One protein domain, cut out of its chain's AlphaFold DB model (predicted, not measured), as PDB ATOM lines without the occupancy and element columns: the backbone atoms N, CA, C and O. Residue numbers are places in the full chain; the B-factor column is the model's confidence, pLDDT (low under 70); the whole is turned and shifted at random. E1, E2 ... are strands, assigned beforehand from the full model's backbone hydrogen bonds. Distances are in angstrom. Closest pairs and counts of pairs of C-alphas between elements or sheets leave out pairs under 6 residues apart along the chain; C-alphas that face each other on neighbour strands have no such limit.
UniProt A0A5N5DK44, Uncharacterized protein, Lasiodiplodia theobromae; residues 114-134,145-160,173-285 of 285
ATOM      1  N   SER A 114      -7.648  35.768  29.606       87.69
ATOM      2  CA  SER A 114      -8.652  35.988  30.648       87.69
ATOM      3  C   SER A 114      -8.020  35.935  32.040       87.69
ATOM      4  O   SER A 114      -7.062  35.203  32.289       87.69
ATOM      5  N   LEU A 115      -8.625  36.665  32.978       85.50
ATOM      6  CA  LEU A 115      -8.247  36.715  34.389       85.50
ATOM      7  C   LEU A 115      -9.433  36.328  35.273       85.50
ATOM      8  O   LEU A 115     -10.562  36.720  34.984       85.50
ATOM      9  N   ALA A 116      -9.168  35.630  36.378       86.50
ATOM     10  CA  ALA A 116     -10.152  35.395  37.429       86.50
ATOM     11  C   ALA A 116      -9.561  35.698  38.801       86.50
ATOM     12  O   ALA A 116      -8.464  35.252  39.140       86.50
ATOM     13  N   PHE A 117     -10.335  36.421  39.601       80.31
ATOM     14  CA  PHE A 117     -10.053  36.651  41.006       80.31
ATOM     15  C   PHE A 117     -10.772  35.612  41.851       80.31
ATOM     16  O   PHE A 117     -11.979  35.436  41.726       80.31
ATOM     17  N   VAL A 118     -10.022  34.949  42.723       80.88
ATOM     18  CA  VAL A 118     -10.546  33.991  43.692       80.88
ATOM     19  C   VAL A 118     -10.098  34.438  45.078       80.88
ATOM     20  O   VAL A 118      -8.929  34.266  45.439       80.88
ATOM     21  N   PRO A 119     -10.983  35.065  45.856       72.12
ATOM     22  CA  PRO A 119     -10.667  35.436  47.222       72.12
ATOM     23  C   PRO A 119     -10.627  34.198  48.101       72.12
ATOM     24  O   PRO A 119     -11.439  33.293  47.964       72.12
ATOM     25  N   HIS A 120      -9.684  34.166  49.027       69.19
ATOM     26  CA  HIS A 120      -9.571  33.138  50.063       69.19
ATOM     27  C   HIS A 120     -10.105  33.648  51.397       69.19
ATOM     28  O   HIS A 120     -10.199  32.907  52.366       69.19
ATOM     29  N   TYR A 121     -10.394  34.937  51.503       62.97
ATOM     30  CA  TYR A 121     -10.844  35.502  52.755       62.97
ATOM     31  C   TYR A 121     -11.820  36.632  52.517       62.97
ATOM     32  O   TYR A 121     -11.583  37.509  51.686       62.97
ATOM     33  N   ILE A 122     -12.879  36.612  53.314       54.19
ATOM     34  CA  ILE A 122     -13.844  37.690  53.437       54.19
ATOM     35  C   ILE A 122     -13.808  38.072  54.902       54.19
ATOM     36  O   ILE A 122     -13.795  37.219  55.788       54.19
ATOM     37  N   TYR A 123     -13.673  39.364  55.134       48.91
ATOM     38  CA  TYR A 123     -13.420  39.927  56.443       48.91
ATOM     39  C   TYR A 123     -14.479  39.498  57.476       48.91
ATOM     40  O   TYR A 123     -15.673  39.699  57.260       48.91
ATOM     41  N   ASP A 124     -14.032  38.947  58.614       47.62
ATOM     42  CA  ASP A 124     -14.878  38.759  59.798       47.62
ATOM     43  C   ASP A 124     -15.032  40.110  60.503       47.62
ATOM     44  O   ASP A 124     -14.074  40.635  61.073       47.62
ATOM     45  N   TYR A 125     -16.244  40.663  60.505       48.72
ATOM     46  CA  TYR A 125     -16.572  41.916  61.191       48.72
ATOM     47  C   TYR A 125     -16.242  41.905  62.695       48.72
ATOM     48  O   TYR A 125     -16.101  42.975  63.289       48.72
ATOM     49  N   ASN A 126     -16.097  40.725  63.309       49.12
ATOM     50  CA  ASN A 126     -15.974  40.567  64.755       49.12
ATOM     51  C   ASN A 126     -14.580  40.141  65.244       49.12
ATOM     52  O   ASN A 126     -14.387  40.030  66.458       49.12
ATOM     53  N   GLN A 127     -13.600  39.917  64.361       48.75
ATOM     54  CA  GLN A 127     -12.253  39.490  64.764       48.75
ATOM     55  C   GLN A 127     -11.141  40.395  64.231       48.75
ATOM     56  O   GLN A 127     -11.259  41.061  63.209       48.75
ATOM     57  N   THR A 128     -10.034  40.427  64.976       45.84
ATOM     58  CA  THR A 128      -8.795  41.140  64.643       45.84
ATOM     59  C   THR A 128      -8.362  40.866  63.203       45.84
ATOM     60  O   THR A 128      -8.079  39.721  62.853       45.84
ATOM     61  N   THR A 129      -8.292  41.946  62.422       45.00
ATOM     62  CA  THR A 129      -7.773  42.080  61.054       45.00
ATOM     63  C   THR A 129      -6.763  40.994  60.669       45.00
ATOM     64  O   THR A 129      -5.607  41.037  61.101       45.00
ATOM     65  N   LYS A 130      -7.174  40.039  59.831       49.12
ATOM     66  CA  LYS A 130      -6.245  39.209  59.054       49.12
ATOM     67  C   LYS A 130      -6.108  39.801  57.655       49.12
ATOM     68  O   LYS A 130      -7.089  40.291  57.098       49.12
ATOM     69  N   ASP A 131      -4.893  39.777  57.115       51.72
ATOM     70  CA  ASP A 131      -4.595  40.343  55.799       51.72
ATOM     71  C   ASP A 131      -5.428  39.653  54.701       51.72
ATOM     72  O   ASP A 131      -5.506  38.419  54.689       51.72
ATOM     73  N   PRO A 132      -6.055  40.413  53.780       53.91
ATOM     74  CA  PRO A 132      -6.856  39.839  52.708       53.91
ATOM     75  C   PRO A 132      -5.988  38.939  51.829       53.91
ATOM     76  O   PRO A 132      -4.906  39.333  51.391       53.91
ATOM     77  N   TRP A 133      -6.484  37.733  51.559       65.06
ATOM     78  CA  TRP A 133      -5.807  36.752  50.721       65.06
ATOM     79  C   TRP A 133      -6.598  36.565  49.428       65.06
ATOM     80  O   TRP A 133      -7.751  36.139  49.445       65.06
ATOM     81  N   LEU A 134      -5.977  36.925  48.307       71.38
ATOM     82  CA  LEU A 134      -6.553  36.865  46.967       71.38
ATOM     83  C   LEU A 134      -5.623  36.067  46.056       71.38
ATOM     84  O   LEU A 134      -4.419  36.348  46.021       71.38
ATOM     85  N   TRP A 145      -1.454  29.837  35.789       79.94
ATOM     86  CA  TRP A 145      -0.667  30.664  36.678       79.94
ATOM     87  C   TRP A 145      -1.533  31.227  37.788       79.94
ATOM     88  O   TRP A 145      -2.689  31.578  37.567       79.94
ATOM     89  N   GLU A 146      -0.949  31.333  38.975       79.25
ATOM     90  CA  GLU A 146      -1.590  31.888  40.156       79.25
ATOM     91  C   GLU A 146      -0.692  32.961  40.783       79.25
ATOM     92  O   GLU A 146       0.467  32.702  41.126       79.25
ATOM     93  N   TYR A 147      -1.235  34.163  40.961       73.56
ATOM     94  CA  TYR A 147      -0.637  35.215  41.775       73.56
ATOM     95  C   TYR A 147      -1.254  35.197  43.167       73.56
ATOM     96  O   TYR A 147      -2.471  35.275  43.297       73.56
ATOM     97  N   HIS A 148      -0.429  35.187  44.207       68.56
ATOM     98  CA  HIS A 148      -0.853  35.433  45.584       68.56
ATOM     99  C   HIS A 148      -0.468  36.840  45.988       68.56
ATOM    100  O   HIS A 148       0.718  37.172  45.972       68.56
ATOM    101  N   TYR A 149      -1.440  37.639  46.418       55.59
ATOM    102  CA  TYR A 149      -1.161  38.899  47.099       55.59
ATOM    103  C   TYR A 149      -1.192  38.675  48.614       55.59
ATOM    104  O   TYR A 149      -2.248  38.388  49.175       55.59
ATOM    105  N   LYS A 150      -0.034  38.769  49.280       52.62
ATOM    106  CA  LYS A 150       0.085  38.650  50.742       52.62
ATOM    107  C   LYS A 150       1.137  39.623  51.266       52.62
ATOM    108  O   LYS A 150       2.259  39.632  50.775       52.62
ATOM    109  N   ASN A 151       0.805  40.423  52.279       49.62
ATOM    110  CA  ASN A 151       1.742  41.327  52.970       49.62
ATOM    111  C   ASN A 151       2.503  42.287  52.030       49.62
ATOM    112  O   ASN A 151       3.710  42.479  52.180       49.62
ATOM    113  N   ASN A 152       1.817  42.864  51.035       47.78
ATOM    114  CA  ASN A 152       2.418  43.685  49.969       47.78
ATOM    115  C   ASN A 152       3.490  42.961  49.129       47.78
ATOM    116  O   ASN A 152       4.316  43.602  48.480       47.78
ATOM    117  N   GLN A 153       3.482  41.628  49.127       48.88
ATOM    118  CA  GLN A 153       4.322  40.793  48.279       48.88
ATOM    119  C   GLN A 153       3.440  39.965  47.343       48.88
ATOM    120  O   GLN A 153       2.462  39.346  47.764       48.88
ATOM    121  N   MET A 154       3.805  39.960  46.061       56.09
ATOM    122  CA  MET A 154       3.206  39.079  45.063       56.09
ATOM    123  C   MET A 154       4.059  37.817  44.940       56.09
ATOM    124  O   MET A 154       5.220  37.897  44.544       56.09
ATOM    125  N   THR A 155       3.495  36.662  45.293       60.28
ATOM    126  CA  THR A 155       4.137  35.356  45.073       60.28
ATOM    127  C   THR A 155       3.488  34.671  43.883       60.28
ATOM    128  O   THR A 155       2.270  34.688  43.749       60.28
ATOM    129  N   PHE A 156       4.297  34.063  43.024       68.81
ATOM    130  CA  PHE A 156       3.824  33.354  41.844       68.81
ATOM    131  C   PHE A 156       3.886  31.851  42.070       68.81
ATOM    132  O   PHE A 156       4.917  31.334  42.511       68.81
ATOM    133  N   SER A 157       2.818  31.167  41.687       70.88
ATOM    134  CA  SER A 157       2.775  29.713  41.585       70.88
ATOM    135  C   SER A 157       2.405  29.319  40.157       70.88
ATOM    136  O   SER A 157       1.533  29.931  39.540       70.88
ATOM    137  N   LYS A 158       3.091  28.305  39.626       75.38
ATOM    138  CA  LYS A 158       2.723  27.646  38.369       75.38
ATOM    139  C   LYS A 158       2.052  26.330  38.706       75.38
ATOM    140  O   LYS A 158       2.556  25.596  39.556       75.38
ATOM    141  N   HIS A 159       0.964  26.029  38.020       80.44
ATOM    142  CA  HIS A 159       0.262  24.759  38.128       80.44
ATOM    143  C   HIS A 159       0.131  24.154  36.739       80.44
ATOM    144  O   HIS A 159      -0.066  24.883  35.771       80.44
ATOM    145  N   PHE A 160       0.173  22.827  36.665       81.06
ATOM    146  CA  PHE A 160      -0.082  22.082  35.431       81.06
ATOM    147  C   PHE A 160       0.972  22.304  34.322       81.06
ATOM    148  O   PHE A 160       0.624  22.544  33.174       81.06
ATOM    149  N   ASN A 173     -11.624  31.519  28.363       91.00
ATOM    150  CA  ASN A 173     -12.275  32.297  29.410       91.00
ATOM    151  C   ASN A 173     -12.189  31.545  30.726       91.00
ATOM    152  O   ASN A 173     -12.498  30.350  30.751       91.00
ATOM    153  N   ILE A 174     -11.836  32.260  31.793       91.25
ATOM    154  CA  ILE A 174     -11.696  31.692  33.129       91.25
ATOM    155  C   ILE A 174     -12.603  32.404  34.128       91.25
ATOM    156  O   ILE A 174     -12.810  33.613  34.045       91.25
ATOM    157  N   ALA A 175     -13.105  31.646  35.092       91.50
ATOM    158  CA  ALA A 175     -13.782  32.141  36.280       91.50
ATOM    159  C   ALA A 175     -13.325  31.316  37.479       91.50
ATOM    160  O   ALA A 175     -12.817  30.204  37.328       91.50
ATOM    161  N   GLY A 176     -13.526  31.823  38.686       89.44
ATOM    162  CA  GLY A 176     -13.259  31.035  39.873       89.44
ATOM    163  C   GLY A 176     -13.998  31.559  41.084       89.44
ATOM    164  O   GLY A 176     -14.495  32.681  41.088       89.44
ATOM    165  N   PHE A 177     -14.072  30.714  42.099       85.56
ATOM    166  CA  PHE A 177     -14.664  31.032  43.387       85.56
ATOM    167  C   PHE A 177     -14.027  30.171  44.479       85.56
ATOM    168  O   PHE A 177     -13.306  29.207  44.199       85.56
ATOM    169  N   SER A 178     -14.287  30.524  45.728       81.56
ATOM    170  CA  SER A 178     -13.922  29.741  46.905       81.56
ATOM    171  C   SER A 178     -15.161  29.459  47.745       81.56
ATOM    172  O   SER A 178     -16.192  30.084  47.548       81.56
ATOM    173  N   TRP A 179     -15.090  28.490  48.652       78.31
ATOM    174  CA  TRP A 179     -16.168  28.183  49.595       78.31
ATOM    175  C   TRP A 179     -15.599  27.806  50.960       78.31
ATOM    176  O   TRP A 179     -14.390  27.647  51.134       78.31
ATOM    177  N   GLY A 180     -16.492  27.587  51.925       64.56
ATOM    178  CA  GLY A 180     -16.158  27.015  53.229       64.56
ATOM    179  C   GLY A 180     -15.801  28.028  54.311       64.56
ATOM    180  O   GLY A 180     -15.415  27.611  55.396       64.56
ATOM    181  N   TYR A 181     -15.986  29.326  54.062       58.59
ATOM    182  CA  TYR A 181     -15.960  30.312  55.133       58.59
ATOM    183  C   TYR A 181     -17.312  30.333  55.854       58.59
ATOM    184  O   TYR A 181     -18.341  30.670  55.270       58.59
ATOM    185  N   ASN A 182     -17.315  29.974  57.135       48.28
ATOM    186  CA  ASN A 182     -18.408  30.293  58.045       48.28
ATOM    187  C   ASN A 182     -17.818  30.756  59.385       48.28
ATOM    188  O   ASN A 182     -16.640  30.541  59.660       48.28
ATOM    189  N   GLN A 183     -18.636  31.397  60.221       42.06
ATOM    190  CA  GLN A 183     -18.236  31.911  61.541       42.06
ATOM    191  C   GLN A 183     -17.523  30.872  62.444       42.06
ATOM    192  O   GLN A 183     -16.807  31.253  63.368       42.06
ATOM    193  N   ASP A 184     -17.702  29.574  62.168       42.69
ATOM    194  CA  ASP A 184     -17.184  28.448  62.950       42.69
ATOM    195  C   ASP A 184     -15.924  27.801  62.324       42.69
ATOM    196  O   ASP A 184     -15.193  27.072  62.999       42.69
ATOM    197  N   LEU A 185     -15.638  28.075  61.046       50.09
ATOM    198  CA  LEU A 185     -14.517  27.550  60.268       50.09
ATOM    199  C   LEU A 185     -13.708  28.726  59.701       50.09
ATOM    200  O   LEU A 185     -14.033  29.262  58.642       50.09
ATOM    201  N   PRO A 186     -12.613  29.132  60.369       50.12
ATOM    202  CA  PRO A 186     -11.878  30.351  60.031       50.12
ATOM    203  C   PRO A 186     -11.016  30.240  58.756       50.12
ATOM    204  O   PRO A 186     -10.125  31.067  58.561       50.12
ATOM    205  N   ASN A 187     -11.238  29.222  57.918       56.09
ATOM    206  CA  ASN A 187     -10.428  28.899  56.746       56.09
ATOM    207  C   ASN A 187     -11.329  28.613  55.538       56.09
ATOM    208  O   ASN A 187     -12.405  28.048  55.698       56.09
ATOM    209  N   VAL A 188     -10.847  28.927  54.330       64.44
ATOM    210  CA  VAL A 188     -11.393  28.378  53.075       64.44
ATOM    211  C   VAL A 188     -11.512  26.862  53.215       64.44
ATOM    212  O   VAL A 188     -10.595  26.243  53.744       64.44
ATOM    213  N   GLY A 189     -12.628  26.284  52.772       68.94
ATOM    214  CA  GLY A 189     -12.825  24.835  52.651       68.94
ATOM    215  C   GLY A 189     -12.400  24.298  51.280       68.94
ATOM    216  O   GLY A 189     -12.006  23.139  51.147       68.94
ATOM    217  N   GLY A 190     -12.424  25.152  50.256       80.62
ATOM    218  CA  GLY A 190     -11.787  24.897  48.971       80.62
ATOM    219  C   GLY A 190     -11.974  26.034  47.974       80.62
ATOM    220  O   GLY A 190     -12.638  27.032  48.248       80.62
ATOM    221  N   MET A 191     -11.347  25.887  46.813       84.12
ATOM    222  CA  MET A 191     -11.513  26.790  45.682       84.12
ATOM    223  C   MET A 191     -11.633  26.025  44.375       84.12
ATOM    224  O   MET A 191     -11.180  24.882  44.254       84.12
ATOM    225  N   GLN A 192     -12.211  26.682  43.383       89.00
ATOM    226  CA  GLN A 192     -12.376  26.123  42.058       89.00
ATOM    227  C   GLN A 192     -12.101  27.177  40.997       89.00
ATOM    228  O   GLN A 192     -12.547  28.318  41.092       89.00
ATOM    229  N   VAL A 193     -11.363  26.756  39.977       91.38
ATOM    230  CA  VAL A 193     -11.119  27.497  38.746       91.38
ATOM    231  C   VAL A 193     -11.814  26.742  37.622       91.38
ATOM    232  O   VAL A 193     -11.613  25.540  37.439       91.38
ATOM    233  N   LEU A 194     -12.654  27.452  36.887       93.56
ATOM    234  CA  LEU A 194     -13.384  26.965  35.731       93.56
ATOM    235  C   LEU A 194     -12.817  27.635  34.491       93.56
ATOM    236  O   LEU A 194     -12.592  28.845  34.497       93.56
ATOM    237  N   TYR A 195     -12.616  26.872  33.425       92.88
ATOM    238  CA  TYR A 195     -12.160  27.428  32.162       92.88
ATOM    239  C   TYR A 195     -12.822  26.753  30.967       92.88
ATOM    240  O   TYR A 195     -13.080  25.549  30.953       92.88
ATOM    241  N   THR A 196     -13.133  27.571  29.973       92.75
ATOM    242  CA  THR A 196     -13.751  27.133  28.714       92.75
ATOM    243  C   THR A 196     -12.751  26.398  27.823       92.75
ATOM    244  O   THR A 196     -11.542  26.596  27.943       92.75
ATOM    245  N   MET A 197     -13.255  25.557  26.918       91.12
ATOM    246  CA  MET A 197     -12.448  24.825  25.934       91.12
ATOM    247  C   MET A 197     -12.700  25.349  24.506       91.12
ATOM    248  O   MET A 197     -13.362  24.671  23.721       91.12
ATOM    249  N   PRO A 198     -12.222  26.558  24.149       88.69
ATOM    250  CA  PRO A 198     -12.508  27.171  22.846       88.69
ATOM    251  C   PRO A 198     -11.891  26.426  21.656       88.69
ATOM    252  O   PRO A 198     -12.447  26.470  20.559       88.69
ATOM    253  N   ASP A 199     -10.780  25.719  21.878       87.06
ATOM    254  CA  ASP A 199     -10.074  24.941  20.852       87.06
ATOM    255  C   ASP A 199     -10.686  23.540  20.640       87.06
ATOM    256  O   ASP A 199     -10.195  22.757  19.826       87.06
ATOM    257  N   ASP A 200     -11.755  23.210  21.372       85.69
ATOM    258  CA  ASP A 200     -12.488  21.957  21.231       85.69
ATOM    259  C   ASP A 200     -13.829  22.165  20.520       85.69
ATOM    260  O   ASP A 200     -14.661  22.961  20.958       85.69
ATOM    261  N   ASP A 201     -14.082  21.400  19.455       84.88
ATOM    262  CA  ASP A 201     -15.334  21.482  18.690       84.88
ATOM    263  C   ASP A 201     -16.580  21.174  19.534       84.88
ATOM    264  O   ASP A 201     -17.674  21.632  19.207       84.88
ATOM    265  N   THR A 202     -16.430  20.416  20.624       84.06
ATOM    266  CA  THR A 202     -17.528  20.109  21.552       84.06
ATOM    267  C   THR A 202     -17.737  21.180  22.622       84.06
ATOM    268  O   THR A 202     -18.754  21.148  23.311       84.06
ATOM    269  N   GLY A 203     -16.818  22.145  22.742       90.50
ATOM    270  CA  GLY A 203     -16.850  23.183  23.764       90.50
ATOM    271  C   GLY A 203     -16.751  22.624  25.184       90.50
ATOM    272  O   GLY A 203     -15.966  21.721  25.485       90.50
ATOM    273  N   GLY A 204     -17.553  23.192  26.077       93.75
ATOM    274  CA  GLY A 204     -17.632  22.804  27.475       93.75
ATOM    275  C   GLY A 204     -16.712  23.586  28.416       93.75
ATOM    276  O   GLY A 204     -15.919  24.441  28.008       93.75
ATOM    277  N   ILE A 205     -16.837  23.281  29.710       94.75
ATOM    278  CA  ILE A 205     -16.019  23.862  30.780       94.75
ATOM    279  C   ILE A 205     -15.266  22.750  31.506       94.75
ATOM    280  O   ILE A 205     -15.844  21.770  31.985       94.75
ATOM    281  N   SER A 206     -13.956  22.924  31.595       93.69
ATOM    282  CA  SER A 206     -13.067  22.135  32.434       93.69
ATOM    283  C   SER A 206     -12.944  22.775  33.818       93.69
ATOM    284  O   SER A 206     -13.082  23.988  33.980       93.69
ATOM    285  N   MET A 207     -12.682  21.952  34.831       92.50
ATOM    286  CA  MET A 207     -12.650  22.381  36.225       92.50
ATOM    287  C   MET A 207     -11.371  21.922  36.914       92.50
ATOM    288  O   MET A 207     -11.060  20.728  36.910       92.50
ATOM    289  N   CYS A 208     -10.692  22.851  37.578       90.50
ATOM    290  CA  CYS A 208      -9.634  22.572  38.537       90.50
ATOM    291  C   CYS A 208     -10.148  22.924  39.929       90.50
ATOM    292  O   CYS A 208     -10.506  24.068  40.195       90.50
ATOM    293  N   LYS A 209     -10.199  21.938  40.816       88.44
ATOM    294  CA  LYS A 209     -10.710  22.076  42.175       88.44
ATOM    295  C   LYS A 209      -9.592  21.804  43.166       88.44
ATOM    296  O   LYS A 209      -8.858  20.832  43.017       88.44
ATOM    297  N   LEU A 210      -9.480  22.627  44.189       83.19
ATOM    298  CA  LEU A 210      -8.535  22.445  45.274       83.19
ATOM    299  C   LEU A 210      -9.306  22.494  46.587       83.19
ATOM    300  O   LEU A 210      -9.682  23.565  47.057       83.19
ATOM    301  N   ASN A 211      -9.523  21.328  47.188       73.81
ATOM    302  CA  ASN A 211     -10.005  21.252  48.561       73.81
ATOM    303  C   ASN A 211      -8.815  21.603  49.457       73.81
ATOM    304  O   ASN A 211      -7.823  20.870  49.478       73.81
ATOM    305  N   LYS A 212      -8.863  22.750  50.135       64.38
ATOM    306  CA  LYS A 212      -7.759  23.225  50.973       64.38
ATOM    307  C   LYS A 212      -8.296  23.665  52.319       64.38
ATOM    308  O   LYS A 212      -9.214  24.458  52.353       64.38
ATOM    309  N   ILE A 213      -7.618  23.223  53.372       49.31
ATOM    310  CA  ILE A 213      -7.135  24.079  54.459       49.31
ATOM    311  C   ILE A 213      -5.643  24.299  54.110       49.31
ATOM    312  O   ILE A 213      -5.040  23.407  53.516       49.31
ATOM    313  N   SER A 214      -5.079  25.494  54.314       44.03
ATOM    314  CA  SER A 214      -3.776  25.961  53.772       44.03
ATOM    315  C   SER A 214      -2.684  24.894  53.508       44.03
ATOM    316  O   SER A 214      -2.402  24.065  54.361       44.03
ATOM    317  N   ASP A 215      -2.005  25.006  52.360       48.91
ATOM    318  CA  ASP A 215      -0.746  24.321  51.977       48.91
ATOM    319  C   ASP A 215      -0.703  22.781  51.869       48.91
ATOM    320  O   ASP A 215       0.352  22.238  51.552       48.91
ATOM    321  N   GLU A 216      -1.839  22.083  51.978       55.47
ATOM    322  CA  GLU A 216      -1.868  20.602  51.940       55.47
ATOM    323  C   GLU A 216      -2.781  19.985  50.856       55.47
ATOM    324  O   GLU A 216      -2.834  18.766  50.689       55.47
ATOM    325  N   GLY A 217      -3.505  20.804  50.089       65.06
ATOM    326  CA  GLY A 217      -4.441  20.314  49.069       65.06
ATOM    327  C   GLY A 217      -3.765  19.834  47.780       65.06
ATOM    328  O   GLY A 217      -2.779  20.410  47.322       65.06
ATOM    329  N   THR A 218      -4.349  18.812  47.146       78.19
ATOM    330  CA  THR A 218      -4.004  18.383  45.779       78.19
ATOM    331  C   THR A 218      -5.061  18.889  44.805       78.19
ATOM    332  O   THR A 218      -6.257  18.740  45.065       78.19
ATOM    333  N   TRP A 219      -4.632  19.456  43.677       83.69
ATOM    334  CA  TRP A 219      -5.546  19.827  42.603       83.69
ATOM    335  C   TRP A 219      -6.229  18.589  42.017       83.69
ATOM    336  O   TRP A 219      -5.581  17.638  41.586       83.69
ATOM    337  N   GLN A 220      -7.551  18.633  41.972       87.88
ATOM    338  CA  GLN A 220      -8.397  17.686  41.268       87.88
ATOM    339  C   GLN A 220      -8.838  18.303  39.947       87.88
ATOM    340  O   GLN A 220      -9.215  19.473  39.893       87.88
ATOM    341  N   TYR A 221      -8.813  17.506  38.885       89.38
ATOM    342  CA  TYR A 221      -9.162  17.952  37.544       89.38
ATOM    343  C   TYR A 221     -10.350  17.170  36.988       89.38
ATOM    344  O   TYR A 221     -10.377  15.941  37.044       89.38
ATOM    345  N   THR A 222     -11.309  17.887  36.407       91.50
ATOM    346  CA  THR A 222     -12.409  17.311  35.628       91.50
ATOM    347  C   THR A 222     -12.408  17.923  34.232       91.50
ATOM    348  O   THR A 222     -12.616  19.125  34.069       91.50
ATOM    349  N   ASN A 223     -12.185  17.086  33.218       90.94
ATOM    350  CA  ASN A 223     -12.152  17.505  31.819       90.94
ATOM    351  C   ASN A 223     -13.568  17.777  31.281       90.94
ATOM    352  O   ASN A 223     -14.506  17.039  31.600       90.94
ATOM    353  N   ALA A 224     -13.721  18.791  30.425       91.69
ATOM    354  CA  ALA A 224     -14.973  19.112  29.724       91.69
ATOM    355  C   ALA A 224     -15.600  17.916  28.971       91.69
ATOM    356  O   ALA A 224     -16.822  17.789  28.905       91.69
ATOM    357  N   LYS A 225     -14.777  16.996  28.450       87.69
ATOM    358  CA  LYS A 225     -15.202  15.830  27.655       87.69
ATOM    359  C   LYS A 225     -15.824  14.710  28.474       87.69
ATOM    360  O   LYS A 225     -16.473  13.830  27.900       87.69
ATOM    361  N   PHE A 226     -15.595  14.685  29.787       89.88
ATOM    362  CA  PHE A 226     -16.109  13.613  30.632       89.88
ATOM    363  C   PHE A 226     -17.636  13.585  30.588       89.88
ATOM    364  O   PHE A 226     -18.295  14.613  30.682       89.88
ATOM    365  N   THR A 227     -18.208  12.388  30.441       85.25
ATOM    366  CA  THR A 227     -19.656  12.202  30.239       85.25
ATOM    367  C   THR A 227     -20.496  12.798  31.366       85.25
ATOM    368  O   THR A 227     -21.582  13.298  31.102       85.25
ATOM    369  N   ASN A 228     -19.971  12.790  32.592       88.00
ATOM    370  CA  ASN A 228     -20.654  13.313  33.774       88.00
ATOM    371  C   ASN A 228     -20.283  14.775  34.080       88.00
ATOM    372  O   ASN A 228     -20.619  15.265  35.153       88.00
ATOM    373  N   ASN A 229     -19.564  15.465  33.186       92.25
ATOM    374  CA  ASN A 229     -19.271  16.878  33.381       92.25
ATOM    375  C   ASN A 229     -20.565  17.698  33.170       92.25
ATOM    376  O   ASN A 229     -21.131  17.661  32.071       92.25
ATOM    377  N   PRO A 230     -21.027  18.457  34.182       92.50
ATOM    378  CA  PRO A 230     -22.272  19.233  34.127       92.50
ATOM    379  C   PRO A 230     -22.263  20.328  33.049       92.50
ATOM    380  O   PRO A 230     -23.323  20.800  32.638       92.50
ATOM    381  N   PHE A 231     -21.080  20.710  32.567       94.62
ATOM    382  CA  PHE A 231     -20.869  21.802  31.626       94.62
ATOM    383  C   PHE A 231     -20.534  21.342  30.205       94.62
ATOM    384  O   PHE A 231     -20.159  22.169  29.379       94.62
ATOM    385  N   LYS A 232     -20.656  20.047  29.884       89.69
ATOM    386  CA  LYS A 232     -20.275  19.488  28.573       89.69
ATOM    387  C   LYS A 232     -20.966  20.156  27.365       89.69
ATOM    388  O   LYS A 232     -20.432  20.099  26.269       89.69
ATOM    389  N   GLY A 233     -22.138  20.771  27.550       87.81
ATOM    390  CA  GLY A 233     -22.891  21.456  26.485       87.81
ATOM    391  C   GLY A 233     -22.608  22.956  26.334       87.81
ATOM    392  O   GLY A 233     -23.252  23.616  25.525       87.81
ATOM    393  N   VAL A 234     -21.702  23.532  27.129       93.06
ATOM    394  CA  VAL A 234     -21.382  24.967  27.034       93.06
ATOM    395  C   VAL A 234     -20.756  25.281  25.674       93.06
ATOM    396  O   VAL A 234     -19.866  24.571  25.209       93.06
ATOM    397  N   ALA A 235     -21.210  26.362  25.039       91.62
ATOM    398  CA  ALA A 235     -20.754  26.749  23.711       91.62
ATOM    399  C   ALA A 235     -19.255  27.095  23.709       91.62
ATOM    400  O   ALA A 235     -18.757  27.756  24.620       91.62
ATOM    401  N   ARG A 236     -18.537  26.726  22.639       88.75
ATOM    402  CA  ARG A 236     -17.081  26.953  22.507       88.75
ATOM    403  C   ARG A 236     -16.643  28.418  22.654       88.75
ATOM    404  O   ARG A 236     -15.556  28.697  23.132       88.75
ATOM    405  N   TYR A 237     -17.489  29.356  22.233       81.88
ATOM    406  CA  TYR A 237     -17.224  30.800  22.281       81.88
ATOM    407  C   TYR A 237     -17.821  31.462  23.531       81.88
ATOM    408  O   TYR A 237     -17.850  32.690  23.634       81.88
ATOM    409  N   SER A 238     -18.353  30.662  24.459       86.75
ATOM    410  CA  SER A 238     -18.957  31.172  25.678       86.75
ATOM    411  C   SER A 238     -17.914  31.830  26.576       86.75
ATOM    412  O   SER A 238     -16.738  31.474  26.605       86.75
ATOM    413  N   SER A 239     -18.392  32.774  27.373       88.31
ATOM    414  CA  SER A 239     -17.727  33.199  28.599       88.31
ATOM    415  C   SER A 239     -18.229  32.361  29.775       88.31
ATOM    416  O   SER A 239     -19.312  31.778  29.695       88.31
ATOM    417  N   VAL A 240     -17.460  32.300  30.858       91.50
ATOM    418  CA  VAL A 240     -17.891  31.708  32.129       91.50
ATOM    419  C   VAL A 240     -17.787  32.775  33.215       91.50
ATOM    420  O   VAL A 240     -16.838  33.555  33.215       91.50
ATOM    421  N   ALA A 241     -18.765  32.820  34.114       90.50
ATOM    422  CA  ALA A 241     -18.743  33.646  35.317       90.50
ATOM    423  C   ALA A 241     -19.093  32.788  36.536       90.50
ATOM    424  O   ALA A 241     -19.858  31.828  36.418       90.50
ATOM    425  N   ALA A 242     -18.540  33.131  37.699       88.19
ATOM    426  CA  ALA A 242     -18.804  32.437  38.954       88.19
ATOM    427  C   ALA A 242     -19.010  33.433  40.102       88.19
ATOM    428  O   ALA A 242     -18.400  34.499  40.119       88.19
ATOM    429  N   THR A 243     -19.864  33.070  41.056       81.88
ATOM    430  CA  THR A 243     -20.095  33.824  42.301       81.88
ATOM    431  C   THR A 243     -19.378  33.169  43.477       81.88
ATOM    432  O   THR A 243     -19.013  31.997  43.416       81.88
ATOM    433  N   GLU A 244     -19.263  33.903  44.582       68.00
ATOM    434  CA  GLU A 244     -18.648  33.483  45.850       68.00
ATOM    435  C   GLU A 244     -19.223  32.191  46.467       68.00
ATOM    436  O   GLU A 244     -18.569  31.561  47.282       68.00
ATOM    437  N   ALA A 245     -20.410  31.741  46.059       70.38
ATOM    438  CA  ALA A 245     -21.029  30.510  46.562       70.38
ATOM    439  C   ALA A 245     -21.134  29.408  45.494       70.38
ATOM    440  O   ALA A 245     -21.927  28.478  45.623       70.38
ATOM    441  N   GLY A 246     -20.377  29.524  44.400       82.25
ATOM    442  CA  GLY A 246     -20.361  28.511  43.350       82.25
ATOM    443  C   GLY A 246     -21.604  28.496  42.464       82.25
ATOM    444  O   GLY A 246     -21.882  27.476  41.831       82.25
ATOM    445  N   ARG A 247     -22.345  29.615  42.363       90.25
ATOM    446  CA  ARG A 247     -23.207  29.818  41.184       90.25
ATOM    447  C   ARG A 247     -22.320  30.050  39.976       90.25
ATOM    448  O   ARG A 247     -21.481  30.947  40.026       90.25
ATOM    449  N   VAL A 248     -22.520  29.275  38.921       94.06
ATOM    450  CA  VAL A 248     -21.774  29.367  37.665       94.06
ATOM    451  C   VAL A 248     -22.742  29.694  36.541       94.06
ATOM    452  O   VAL A 248     -23.824  29.115  36.475       94.06
ATOM    453  N   TYR A 249     -22.332  30.591  35.649       94.69
ATOM    454  CA  TYR A 249     -23.118  31.040  34.506       94.69
ATOM    455  C   TYR A 249     -22.314  30.886  33.223       94.69
ATOM    456  O   TYR A 249     -21.145  31.279  33.163       94.69
ATOM    457  N   ALA A 250     -22.945  30.335  32.190       95.00
ATOM    458  CA  ALA A 250     -22.352  30.198  30.867       95.00
ATOM    459  C   ALA A 250     -23.434  30.073  29.789       95.00
ATOM    460  O   ALA A 250     -24.573  29.691  30.062       95.00
ATOM    461  N   VAL A 251     -23.060  30.383  28.551       94.38
ATOM    462  CA  VAL A 251     -23.914  30.232  27.377       94.38
ATOM    463  C   VAL A 251     -23.823  28.800  26.861       94.38
ATOM    464  O   VAL A 251     -22.742  28.279  26.589       94.38
ATOM    465  N   VAL A 252     -24.976  28.170  26.697       93.38
ATOM    466  CA  VAL A 252     -25.131  26.848  26.087       93.38
ATOM    467  C   VAL A 252     -25.664  27.025  24.670       93.38
ATOM    468  O   VAL A 252     -26.522  27.876  24.439       93.38
ATOM    469  N   ASP A 253     -25.149  26.224  23.739       87.81
ATOM    470  CA  ASP A 253     -25.697  26.079  22.388       87.81
ATOM    471  C   ASP A 253     -26.202  24.643  22.241       87.81
ATOM    472  O   ASP A 253     -25.433  23.706  22.022       87.81
ATOM    473  N   ASP A 254     -27.506  24.467  22.456       78.94
ATOM    474  CA  ASP A 254     -28.168  23.167  22.407       78.94
ATOM    475  C   ASP A 254     -29.103  23.135  21.197       78.94
ATOM    476  O   ASP A 254     -30.159  23.774  21.179       78.94
ATOM    477  N   ALA A 255     -28.674  22.432  20.147       76.69
ATOM    478  CA  ALA A 255     -29.404  22.290  18.887       76.69
ATOM    479  C   ALA A 255     -29.827  23.631  18.241       76.69
ATOM    480  O   ALA A 255     -30.903  23.730  17.647       76.69
ATOM    481  N   GLY A 256     -28.976  24.663  18.333       76.06
ATOM    482  CA  GLY A 256     -29.219  25.986  17.752       76.06
ATOM    483  C   GLY A 256     -30.028  26.932  18.641       76.06
ATOM    484  O   GLY A 256     -30.332  28.050  18.220       76.06
ATOM    485  N   LYS A 257     -30.376  26.516  19.867       84.25
ATOM    486  CA  LYS A 257     -30.924  27.404  20.892       84.25
ATOM    487  C   LYS A 257     -29.786  27.896  21.786       84.25
ATOM    488  O   LYS A 257     -29.201  27.119  22.538       84.25
ATOM    489  N   VAL A 258     -29.499  29.194  21.699       89.56
ATOM    490  CA  VAL A 258     -28.476  29.864  22.510       89.56
ATOM    491  C   VAL A 258     -29.126  30.421  23.773       89.56
ATOM    492  O   VAL A 258     -29.994  31.288  23.689       89.56
ATOM    493  N   GLU A 259     -28.718  29.924  24.937       92.94
ATOM    494  CA  GLU A 259     -29.308  30.289  26.230       92.94
ATOM    495  C   GLU A 259     -28.235  30.534  27.288       92.94
ATOM    496  O   GLU A 259     -27.235  29.818  27.344       92.94
ATOM    497  N   LEU A 260     -28.471  31.500  28.178       94.38
ATOM    498  CA  LEU A 260     -27.699  31.629  29.409       94.38
ATOM    499  C   LEU A 260     -28.227  30.609  30.424       94.38
ATOM    500  O   LEU A 260     -29.415  30.624  30.748       94.38
ATOM    501  N   ARG A 261     -27.364  29.723  30.925       95.31
ATOM    502  CA  ARG A 261     -27.718  28.740  31.958       95.31
ATOM    503  C   ARG A 261     -26.977  29.001  33.260       95.31
ATOM    504  O   ARG A 261     -25.879  29.559  33.257       95.31
ATOM    505  N   GLU A 262     -27.601  28.569  34.348       95.62
ATOM    506  CA  GLU A 262     -27.093  28.687  35.709       95.62
ATOM    507  C   GLU A 262     -26.967  27.308  36.371       95.62
ATOM    508  O   GLU A 262     -27.852  26.449  36.263       95.62
ATOM    509  N   TRP A 263     -25.870  27.120  37.100       96.19
ATOM    510  CA  TRP A 263     -25.613  25.952  37.936       96.19
ATOM    511  C   TRP A 263     -25.239  26.375  39.351       96.19
ATOM    512  O   TRP A 263     -24.664  27.437  39.557       96.19
ATOM    513  N   GLU A 264     -25.521  25.508  40.316       94.56
ATOM    514  CA  GLU A 264     -25.138  25.648  41.719       94.56
ATOM    515  C   GLU A 264     -24.168  24.548  42.109       94.56
ATOM    516  O   GLU A 264     -24.467  23.369  41.903       94.56
ATOM    517  N   TYR A 265     -23.041  24.918  42.704       90.75
ATOM    518  CA  TYR A 265     -22.178  23.961  43.375       90.75
ATOM    519  C   TYR A 265     -22.815  23.502  44.692       90.75
ATOM    520  O   TYR A 265     -23.063  24.301  45.596       90.75
ATOM    521  N   VAL A 266     -23.075  22.202  44.808       88.62
ATOM    522  CA  VAL A 266     -23.617  21.568  46.012       88.62
ATOM    523  C   VAL A 266     -22.456  20.933  46.764       88.62
ATOM    524  O   VAL A 266     -22.034  19.822  46.448       88.62
ATOM    525  N   GLN A 267     -21.923  21.657  47.751       80.06
ATOM    526  CA  GLN A 267     -20.694  21.281  48.460       80.06
ATOM    527  C   GLN A 267     -20.751  19.874  49.077       80.06
ATOM    528  O   GLN A 267     -19.788  19.124  48.947       80.06
ATOM    529  N   ASP A 268     -21.864  19.504  49.717       79.69
ATOM    530  CA  ASP A 268     -22.011  18.205  50.397       79.69
ATOM    531  C   ASP A 268     -22.029  17.014  49.426       79.69
ATOM    532  O   ASP A 268     -21.677  15.894  49.794       79.69
ATOM    533  N   GLU A 269     -22.433  17.257  48.179       85.00
ATOM    534  CA  GLU A 269     -22.503  16.253  47.113       85.00
ATOM    535  C   GLU A 269     -21.289  16.311  46.174       85.00
ATOM    536  O   GLU A 269     -21.149  15.456  45.300       85.00
ATOM    537  N   ASP A 270     -20.423  17.315  46.345       83.88
ATOM    538  CA  ASP A 270     -19.260  17.584  45.500       83.88
ATOM    539  C   ASP A 270     -19.600  17.618  43.993       83.88
ATOM    540  O   ASP A 270     -18.899  17.063  43.142       83.88
ATOM    541  N   THR A 271     -20.733  18.240  43.658       90.00
ATOM    542  CA  THR A 271     -21.305  18.232  42.305       90.00
ATOM    543  C   THR A 271     -21.967  19.559  41.954       90.00
ATOM    544  O   THR A 271     -22.173  20.417  42.810       90.00
ATOM    545  N   TYR A 272     -22.333  19.722  40.683       93.81
ATOM    546  CA  TYR A 272     -23.167  20.834  40.240       93.81
ATOM    547  C   TYR A 272     -24.585  20.382  39.947       93.81
ATOM    548  O   TYR A 272     -24.820  19.421  39.209       93.81
ATOM    549  N   ARG A 273     -25.539  21.164  40.440       95.31
ATOM    550  CA  ARG A 273     -26.947  21.064  40.082       95.31
ATOM    551  C   ARG A 273     -27.296  22.164  39.087       95.31
ATOM    552  O   ARG A 273     -27.103  23.341  39.371       95.31
ATOM    553  N   SER A 274     -27.834  21.790  37.929       94.69
ATOM    554  CA  SER A 274     -28.399  22.760  36.981       94.69
ATOM    555  C   SER A 274     -29.651  23.398  37.581       94.69
ATOM    556  O   SER A 274     -30.556  22.678  38.003       94.69
ATOM    557  N   LEU A 275     -29.728  24.728  37.569       95.19
ATOM    558  CA  LEU A 275     -30.935  25.466  37.952       95.19
ATOM    559  C   LEU A 275     -31.841  25.780  36.762       95.19
ATOM    560  O   LEU A 275     -33.029  26.032  36.942       95.19
ATOM    561  N   GLY A 276     -31.285  25.726  35.551       93.31
ATOM    562  CA  GLY A 276     -32.015  25.955  34.311       93.31
ATOM    563  C   GLY A 276     -31.550  27.207  33.575       93.31
ATOM    564  O   GLY A 276     -30.382  27.592  33.649       93.31
ATOM    565  N   THR A 277     -32.470  27.786  32.807       94.25
ATOM    566  CA  THR A 277     -32.225  28.941  31.935       94.25
ATOM    567  C   THR A 277     -32.450  30.239  32.703       94.25
ATOM    568  O   THR A 277     -33.486  30.405  33.346       94.25
ATOM    569  N   VAL A 278     -31.504  31.171  32.601       92.56
ATOM    570  CA  VAL A 278     -31.636  32.529  33.143       92.56
ATOM    571  C   VAL A 278     -32.518  33.349  32.207       92.56
ATOM    572  O   VAL A 278     -32.327  33.323  30.990       92.56
ATOM    573  N   ASN A 279     -33.476  34.094  32.762       88.62
ATOM    574  CA  ASN A 279     -34.275  35.019  31.969       88.62
ATOM    575  C   ASN A 279     -33.406  36.201  31.509       88.62
ATOM    576  O   ASN A 279     -32.914  36.967  32.334       88.62
ATOM    577  N   THR A 280     -33.223  36.336  30.198       85.06
ATOM    578  CA  THR A 280     -32.463  37.422  29.562       85.06
ATOM    579  C   THR A 280     -33.356  38.384  28.775       85.06
ATOM    580  O   THR A 280     -32.847  39.218  28.024       85.06
ATOM    581  N   GLU A 281     -34.682  38.276  28.912       83.25
ATOM    582  CA  GLU A 281     -35.619  39.188  28.263       83.25
ATOM    583  C   GLU A 281     -35.446  40.609  28.808       83.25
ATOM    584  O   GLU A 281     -35.600  40.870  30.001       83.25
ATOM    585  N   VAL A 282     -35.144  41.545  27.909       71.88
ATOM    586  CA  VAL A 282     -35.123  42.977  28.206       71.88
ATOM    587  C   VAL A 282     -36.494  43.538  27.850       71.88
ATOM    588  O   VAL A 282     -36.914  43.460  26.691       71.88
ATOM    589  N   SER A 283     -37.209  44.086  28.832       71.94
ATOM    590  CA  SER A 283     -38.498  44.736  28.597       71.94
ATOM    591  C   SER A 283     -38.326  45.905  27.623       71.94
ATOM    592  O   SER A 283     -37.484  46.780  27.817       71.94
ATOM    593  N   GLN A 284     -39.129  45.925  26.557       52.56
ATOM    594  CA  GLN A 284     -39.217  47.094  25.681       52.56
ATOM    595  C   GLN A 284     -40.007  48.174  26.425       52.56
ATOM    596  O   GLN A 284     -41.231  48.082  26.524       52.56
ATOM    597  N   GLY A 285     -39.286  49.121  27.027       43.44
ATOM    598  CA  GLY A 285     -39.845  50.361  27.573       43.44
ATOM    599  C   GLY A 285     -40.211  51.359  26.484       43.44
ATOM    600  O   GLY A 285     -39.554  51.338  25.418       43.44
TER     601      GLY A 285
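AT A GLANCE: This is residues 114 to 134, 145 to 160 and 173 to 285 of the 285 residues of an uncharacterized protein of Lasiodiplodia theobromae (UniProt A0A5N5DK44). What is the main picture? Two antiparallel sheets, E4 E5 E6 E7 and E8 E9 E10 E11, make a sandwich only partly face to face, with edge strands E4 and E8 close together, strand E1 beside E4 and the hairpin E2 E3 out beyond E1. Residues 279 to 285 trail away at the chain's end. What is it built of? The printed part has 150 residues, no named helix and strands E1 to E11 in that order; the class is all strand, with under half of the residues, 69, in named elements. How large is it? It is compact, with a radius of gyration of the C-alphas of 16.9 A, and spans 52 by 43 by 31 A.

IN THESE COORDINATES: Which strands come first? E1, residues 115 to 119, begins with C-alpha 115 at (-8.247, 36.715, 34.389). E2 is residues 145 to 150 and E3 residues 153 to 159, 19.4 A from first to last C-alpha. Which follow? E4 is residues 174 to 179, E5 190 to 196 with 20.5 A, E6 205 to 210 and E7 219 to 222. Which come last? E8 is residues 240 to 242, E9 247 to 254 with 20.5 A, and E10 257 to 266 with 26.8 A. E9 bends by 55 degrees at residue 251 and E10 by 50 degrees at residue 260. E11, residues 271 to 277, ends with C-alpha 277 at (-32.225, 28.941, 31.935).

HOW THE PARTS SIT: Where are E1, E2 and E3? E1 pairs with no named strand; its closest C-alphas with E4, those of Ala 116 and Ala 175, are 5.0 A apart. E1 and E2 are near each other, with 7 pairs of C-alphas within 10 A. The hairpin E2 and E3 is antiparallel, with N 146 and O 157 within hydrogen-bond range at 2.9 A. How do the larger sheets run? Each is a meander, each strand the antiparallel neighbour of the one before. In E4 E5 E6 E7, N 177 and O 192 are 3.0 A apart, N 193 and O 208 2.8 A, and N 209 and O 220 2.8 A. In the strongly twisted E8 E9 E10 E11, N 241 and O 249 are 3.0 A apart, N 252 and O 259 2.9 A, and N 264 and O 273 2.8 A. How do these two meet? They form a sandwich, two sheets face to face, the facing parts 9.4 A centre to centre and the best planes 29 degrees apart. The closest C-alphas of E4 and E8, those of Ala 175 and Ala 241, are 5.3 A apart.

THE WHOLE: What is the greatest reach? The two C-alphas farthest apart, those of Glu 216 and Gly 285, are 54.1 A apart. Where are cuts and long links? Residues 135 to 144 and 161 to 172 are not printed, with C-alpha gaps of 13.4 A and 17.0 A. Of the links printed whole, E7 to E8, 17 residues, is long. Where is confidence low? Residues 120 to 133, 148 to 156, 180 to 189, 212 to 217, 244 and 284 to 285 have pLDDT under 70.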